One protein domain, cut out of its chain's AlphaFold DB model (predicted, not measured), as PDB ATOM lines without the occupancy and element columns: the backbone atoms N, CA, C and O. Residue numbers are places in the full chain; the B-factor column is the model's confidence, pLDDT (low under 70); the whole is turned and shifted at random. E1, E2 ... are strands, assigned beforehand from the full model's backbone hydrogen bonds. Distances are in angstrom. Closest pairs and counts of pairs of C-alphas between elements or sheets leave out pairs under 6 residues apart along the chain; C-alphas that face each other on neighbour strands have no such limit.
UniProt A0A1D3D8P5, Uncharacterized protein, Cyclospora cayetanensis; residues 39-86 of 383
ATOM      1  N   HIS A  39     126.734 155.346 166.466       83.69
ATOM      2  CA  HIS A  39     127.779 154.580 165.789       83.69
ATOM      3  C   HIS A  39     127.959 155.139 164.381       83.69
ATOM      4  O   HIS A  39     127.017 155.117 163.590       83.69
ATOM      5  N   HIS A  40     129.139 155.662 164.066       88.00
ATOM      6  CA  HIS A  40     129.451 156.105 162.711       88.00
ATOM      7  C   HIS A  40     130.011 154.940 161.902       88.00
ATOM      8  O   HIS A  40     131.053 154.395 162.261       88.00
ATOM      9  N   SER A  41     129.356 154.603 160.792       90.00
ATOM     10  CA  SER A  41     129.907 153.655 159.834       90.00
ATOM     11  C   SER A  41     130.614 154.387 158.705       90.00
ATOM     12  O   SER A  41     129.977 155.082 157.912       90.00
ATOM     13  N   ALA A  42     131.923 154.171 158.590       87.38
ATOM     14  CA  ALA A  42     132.676 154.624 157.427       87.38
ATOM     15  C   ALA A  42     132.290 153.830 156.167       87.38
ATOM     16  O   ALA A  42     132.205 154.403 155.088       87.38
ATOM     17  N   ALA A  43     131.998 152.532 156.284       88.31
ATOM     18  CA  ALA A  43     131.626 151.716 155.127       88.31
ATOM     19  C   ALA A  43     130.275 152.145 154.523       88.31
ATOM     20  O   ALA A  43     130.128 152.207 153.306       88.31
ATOM     21  N   LEU A  44     129.301 152.486 155.373       90.81
ATOM     22  CA  LEU A  44     127.945 152.874 154.962       90.81
ATOM     23  C   LEU A  44     127.728 154.395 154.901       90.81
ATOM     24  O   LEU A  44     126.609 154.835 154.616       90.81
ATOM     25  N   GLN A  45     128.777 155.177 155.188       92.00
ATOM     26  CA  GLN A  45     128.810 156.645 155.152       92.00
ATOM     27  C   GLN A  45     127.634 157.298 155.903       92.00
ATOM     28  O   GLN A  45     127.028 158.260 155.432       92.00
ATOM     29  N   ARG A  46     127.253 156.741 157.062       93.31
ATOM     30  CA  ARG A  46     126.129 157.247 157.867       93.31
ATOM     31  C   ARG A  46     126.237 156.885 159.346       93.31
ATOM     32  O   ARG A  46     127.014 156.015 159.743       93.31
ATOM     33  N   TYR A  47     125.404 157.538 160.152       91.69
ATOM     34  CA  TYR A  47     125.284 157.288 161.586       91.69
ATOM     35  C   TYR A  47     124.120 156.351 161.901       91.69
ATOM     36  O   TYR A  47     123.034 156.456 161.330       91.69
ATOM     37  N   PHE A  48     124.337 155.481 162.878       92.38
ATOM     38  CA  PHE A  48     123.369 154.523 163.389       92.38
ATOM     39  C   PHE A  48     123.203 154.692 164.892       92.38
ATOM     40  O   PHE A  48     124.118 155.116 165.590       92.38
ATOM     41  N   THR A  49     122.043 154.316 165.418       90.06
ATOM     42  CA  THR A  49     121.820 154.262 166.866       90.06
ATOM     43  C   THR A  49     121.429 152.859 167.267       90.06
ATOM     44  O   THR A  49     120.641 152.201 166.588       90.06
ATOM     45  N   ASN A  50     121.931 152.421 168.420       88.75
ATOM     46  CA  ASN A  50     121.643 151.094 168.961       88.75
ATOM     47  C   ASN A  50     120.152 150.904 169.323       88.75
ATOM     48  O   ASN A  50     119.717 149.793 169.611       88.75
ATOM     49  N   ARG A  51     119.381 152.000 169.308       86.31
ATOM     50  CA  ARG A  51     117.933 152.026 169.517       86.31
ATOM     51  C   ARG A  51     117.145 151.553 168.299       86.31
ATOM     52  O   ARG A  51     116.078 150.983 168.477       86.31
ATOM     53  N   TYR A  52     117.638 151.825 167.093       88.62
ATOM     54  CA  TYR A  52     116.941 151.503 165.842       88.62
ATOM     55  C   TYR A  52     117.705 150.507 164.975       88.62
ATOM     56  O   TYR A  52     117.159 150.021 163.992       88.62
ATOM     57  N   HIS A  53     118.952 150.195 165.329       92.75
ATOM     58  CA  HIS A  53     119.803 149.294 164.566       92.75
ATOM     59  C   HIS A  53     120.606 148.383 165.490       92.75
ATOM     60  O   HIS A  53     120.999 148.788 166.587       92.75
ATOM     61  N   LYS A  54     120.891 147.172 165.011       92.25
ATOM     62  CA  LYS A  54     121.766 146.182 165.654       92.25
ATOM     63  C   LYS A  54     122.655 145.533 164.607       92.25
ATOM     64  O   LYS A  54     122.315 145.534 163.427       92.25
ATOM     65  N   LYS A  55     123.764 144.937 165.042       93.31
ATOM     66  CA  LYS A  55     124.544 144.032 164.194       93.31
ATOM     67  C   LYS A  55     123.939 142.631 164.267       93.31
ATOM     68  O   LYS A  55     123.881 142.055 165.353       93.31
ATOM     69  N   ILE A  56     123.471 142.087 163.150       93.62
ATOM     70  CA  ILE A  56     122.902 140.734 163.087       93.62
ATOM     71  C   ILE A  56     124.001 139.774 162.667       93.62
ATOM     72  O   ILE A  56     124.604 139.936 161.615       93.62
ATOM     73  N   CYS A  57     124.291 138.778 163.502       92.81
ATOM     74  CA  CYS A  57     125.389 137.867 163.212       92.81
ATOM     75  C   CYS A  57     125.072 136.980 161.995       92.81
ATOM     76  O   CYS A  57     124.105 136.220 162.055       92.81
ATOM     77  N   PRO A  58     125.924 136.936 160.955       93.31
ATOM     78  CA  PRO A  58     125.668 136.110 159.773       93.31
ATOM     79  C   PRO A  58     125.783 134.603 160.052       93.31
ATOM     80  O   PRO A  58     125.296 133.791 159.275       93.31
ATOM     81  N   LYS A  59     126.428 134.204 161.160       92.31
ATOM     82  CA  LYS A  59     126.592 132.793 161.549       92.31
ATOM     83  C   LYS A  59     125.423 132.259 162.375       92.31
ATOM     84  O   LYS A  59     125.016 131.123 162.182       92.31
ATOM     85  N   CYS A  60     124.947 133.034 163.350       87.62
ATOM     86  CA  CYS A  60     123.960 132.557 164.328       87.62
ATOM     87  C   CYS A  60     122.675 133.382 164.372       87.62
ATOM     88  O   CYS A  60     121.881 133.161 165.276       87.62
ATOM     89  N   THR A  61     122.529 134.364 163.475       89.88
ATOM     90  CA  THR A  61     121.380 135.281 163.323       89.88
ATOM     91  C   THR A  61     121.014 136.112 164.558       89.88
ATOM     92  O   THR A  61     120.074 136.903 164.525       89.88
ATOM     93  N   ARG A  62     121.791 136.014 165.646       88.06
ATOM     94  CA  ARG A  62     121.533 136.743 166.891       88.06
ATOM     95  C   ARG A  62     121.903 138.227 166.783       88.06
ATOM     96  O   ARG A  62     122.937 138.556 166.184       88.06
ATOM     97  N   PRO A  63     121.110 139.115 167.407       90.25
ATOM     98  CA  PRO A  63     121.392 140.542 167.440       90.25
ATOM     99  C   PRO A  63     122.516 140.873 168.428       90.25
ATOM    100  O   PRO A  63     122.607 140.307 169.513       90.25
ATOM    101  N   ASN A  64     123.361 141.829 168.056       90.25
ATOM    102  CA  ASN A  64     124.456 142.362 168.858       90.25
ATOM    103  C   ASN A  64     124.385 143.891 168.877       90.25
ATOM    104  O   ASN A  64     123.886 144.528 167.942       90.25
ATOM    105  N   ILE A  65     124.912 144.498 169.938       89.62
ATOM    106  CA  ILE A  65     125.029 145.955 170.027       89.62
ATOM    107  C   ILE A  65     125.980 146.487 168.948       89.62
ATOM    108  O   ILE A  65     126.966 145.837 168.603       89.62
ATOM    109  N   LEU A  66     125.701 147.684 168.427       90.81
ATOM    110  CA  LEU A  66     126.483 148.268 167.324       90.81
ATOM    111  C   LEU A  66     127.996 148.348 167.586       90.81
ATOM    112  O   LEU A  66     128.755 147.996 166.682       90.81
ATOM    113  N   PRO A  67     128.465 148.739 168.791       87.25
ATOM    114  CA  PRO A  67     129.899 148.842 169.046       87.25
ATOM    115  C   PRO A  67     130.613 147.489 169.132       87.25
ATOM    116  O   PRO A  67     131.834 147.459 169.243       87.25
ATOM    117  N   SER A  68     129.881 146.372 169.127       86.94
ATOM    118  CA  SER A  68     130.482 145.052 169.265       86.94
ATOM    119  C   SER A  68     131.249 144.666 167.987       86.94
ATOM    120  O   SER A  68     130.668 144.711 166.893       86.94
ATOM    121  N   PRO A  69     132.542 144.299 168.086       87.44
ATOM    122  CA  PRO A  69     133.340 143.856 166.940       87.44
ATOM    123  C   PRO A  69     133.187 142.354 166.657       87.44
ATOM    124  O   PRO A  69     133.581 141.877 165.598       87.44
ATOM    125  N   VAL A  70     132.622 141.590 167.595       90.56
ATOM    126  CA  VAL A  70     132.459 140.135 167.505       90.56
ATOM    127  C   VAL A  70     131.119 139.722 168.095       90.56
ATOM    128  O   VAL A  70     130.652 140.296 169.069       90.56
ATOM    129  N   CYS A  71     130.492 138.690 167.547       89.75
ATOM    130  CA  CYS A  71     129.228 138.194 168.066       89.75
ATOM    131  C   CYS A  71     129.402 137.639 169.485       89.75
ATOM    132  O   CYS A  71     130.115 136.651 169.672       89.75
ATOM    133  N   VAL A  72     128.663 138.178 170.459       87.62
ATOM    134  CA  VAL A  72     128.770 137.795 171.883       87.62
ATOM    135  C   VAL A  72     128.384 136.335 172.159       87.62
ATOM    136  O   VAL A  72     128.682 135.807 173.224       87.62
ATOM    137  N   PHE A  73     127.744 135.678 171.185       85.38
ATOM    138  CA  PHE A  73     127.230 134.308 171.284       85.38
ATOM    139  C   PHE A  73     128.000 133.233 170.509       85.38
ATOM    140  O   PHE A  73     127.781 132.050 170.746       85.38
ATOM    141  N   CYS A  74     128.782 133.608 169.494       86.62
ATOM    142  CA  CYS A  74     129.477 132.629 168.640       86.62
ATOM    143  C   CYS A  74     130.842 133.108 168.137       86.62
ATOM    144  O   CYS A  74     131.471 132.425 167.325       86.62
ATOM    145  N   ARG A  75     131.263 134.302 168.578       89.88
ATOM    146  CA  ARG A  75     132.559 134.945 168.322       89.88
ATOM    147  C   ARG A  75     132.890 135.223 166.857       89.88
ATOM    148  O   ARG A  75     134.006 135.628 166.554       89.88
ATOM    149  N   LYS A  76     131.929 135.053 165.945       92.69
ATOM    150  CA  LYS A  76     132.058 135.493 164.553       92.69
ATOM    151  C   LYS A  76     132.294 137.005 164.529       92.69
ATOM    152  O   LYS A  76     131.538 137.734 165.164       92.69
ATOM    153  N   GLU A  77     133.317 137.445 163.810       94.50
ATOM    154  CA  GLU A  77     133.594 138.863 163.576       94.50
ATOM    155  C   GLU A  77     132.385 139.570 162.949       94.50
ATOM    156  O   GLU A  77     131.693 138.984 162.113       94.50
ATOM    157  N   LEU A  78     132.121 140.800 163.396       93.06
ATOM    158  CA  LEU A  78     131.002 141.619 162.952       93.06
ATOM    159  C   LEU A  78     131.489 142.966 162.422       93.06
ATOM    160  O   LEU A  78     132.111 143.765 163.126       93.06
ATOM    161  N   THR A  79     131.083 143.266 161.204       94.25
ATOM    162  CA  THR A  79     131.416 144.483 160.473       94.25
ATOM    163  C   THR A  79     130.239 145.454 160.463       94.25
ATOM    164  O   THR A  79     129.160 145.180 160.993       94.25
ATOM    165  N   ASP A  80     130.433 146.622 159.856       94.06
ATOM    166  CA  ASP A  80     129.337 147.561 159.627       94.06
ATOM    167  C   ASP A  80     128.314 147.051 158.599       94.06
ATOM    168  O   ASP A  80     127.172 147.499 158.615       94.06
ATOM    169  N   LEU A  81     128.686 146.099 157.736       94.44
ATOM    170  CA  LEU A  81     127.760 145.487 156.773       94.44
ATOM    171  C   LEU A  81     126.703 144.615 157.460       94.44
ATOM    172  O   LEU A  81     125.645 144.364 156.896       94.44
ATOM    173  N   ASP A  82     126.967 144.204 158.701       95.19
ATOM    174  CA  ASP A  82     126.041 143.421 159.512       95.19
ATOM    175  C   ASP A  82     124.999 144.302 160.226       95.19
ATOM    176  O   ASP A  82     124.164 143.789 160.975       95.19
ATOM    177  N   ILE A  83     125.032 145.629 160.041       95.56
ATOM    178  CA  ILE A  83     124.083 146.563 160.655       95.56
ATOM    179  C   ILE A  83     122.732 146.483 159.941       95.56
ATOM    180  O   ILE A  83     122.604 146.845 158.776       95.56
ATOM    181  N   HIS A  84     121.699 146.099 160.687       93.19
ATOM    182  CA  HIS A  84     120.326 146.028 160.201       93.19
ATOM    183  C   HIS A  84     119.399 146.885 161.068       93.19
ATOM    184  O   HIS A  84     119.631 147.010 162.280       93.19
ATOM    185  N   PRO A  85     118.340 147.477 160.483       91.81
ATOM    186  CA  PRO A  85     117.277 148.085 161.267       91.81
ATOM    187  C   PRO A  85     116.583 147.008 162.107       91.81
ATOM    188  O   PRO A  85     116.336 145.900 161.632       91.81
ATOM    189  N   ILE A  86     116.255 147.337 163.353       85.00
ATOM    190  CA  ILE A  86     115.417 146.475 164.187       85.00
ATOM    191  C   ILE A  86     113.965 146.931 164.099       85.00
ATOM    192  O   ILE A  86     113.672 148.123 164.179       85.00
TER     193      ILE A  86
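This is residues 39 to 86 of the 383 residues of an uncharacterized protein of Cyclospora cayetanensis (UniProt A0A1D3D8P5). This is a small domain with little regular structure: a short strand hairpin, E1 and E2, at one end, a second hairpin, E3 and E4, in the middle, and a long loop from E3 that makes the other end and folds back to E4. The printed part has 48 residues, with four named strands in the order E1 E2 E3 E4, two antiparallel pairs, and no named helix; 13 residues are in named elements, class all strand. It is compact, radius of gyration of the C-alphas 9.7 A, spanning 27 by 19 by 14 A.

E1, residues 39 to 41, and E2, residues 46 to 48, form an antiparallel hairpin at 147 degrees; N 39 and O 48 are 2.8 A apart, within hydrogen-bond range. E2 and E3, residues 53 to 56, meet only through their tight link. E3 and E4, residues 83 to 85, form an antiparallel hairpin at 128 degrees, with N 84 and O 54 within hydrogen-bond range at 2.9 A. Residues 55 to 56 of E3 also pair antiparallel with residues 63 to 64. E1 is apart from E3 and E4; E2 and E4 are only just apart, closest 8.4 A.

E1 begins at C-alpha 39 (127.779, 154.580, 165.789) and is 6.4 A long, E2 6.7 A, E3 9.2 A and E4 7.0 A, ending at C-alpha 85 (117.277, 148.085, 161.267).

The C-alphas of Gln 45 and Phe 73, the two farthest apart, are 27.6 A apart. The link of residues 57 to 82 is long. The printed part has no cut, and no printed residue is under 70 in pLDDT.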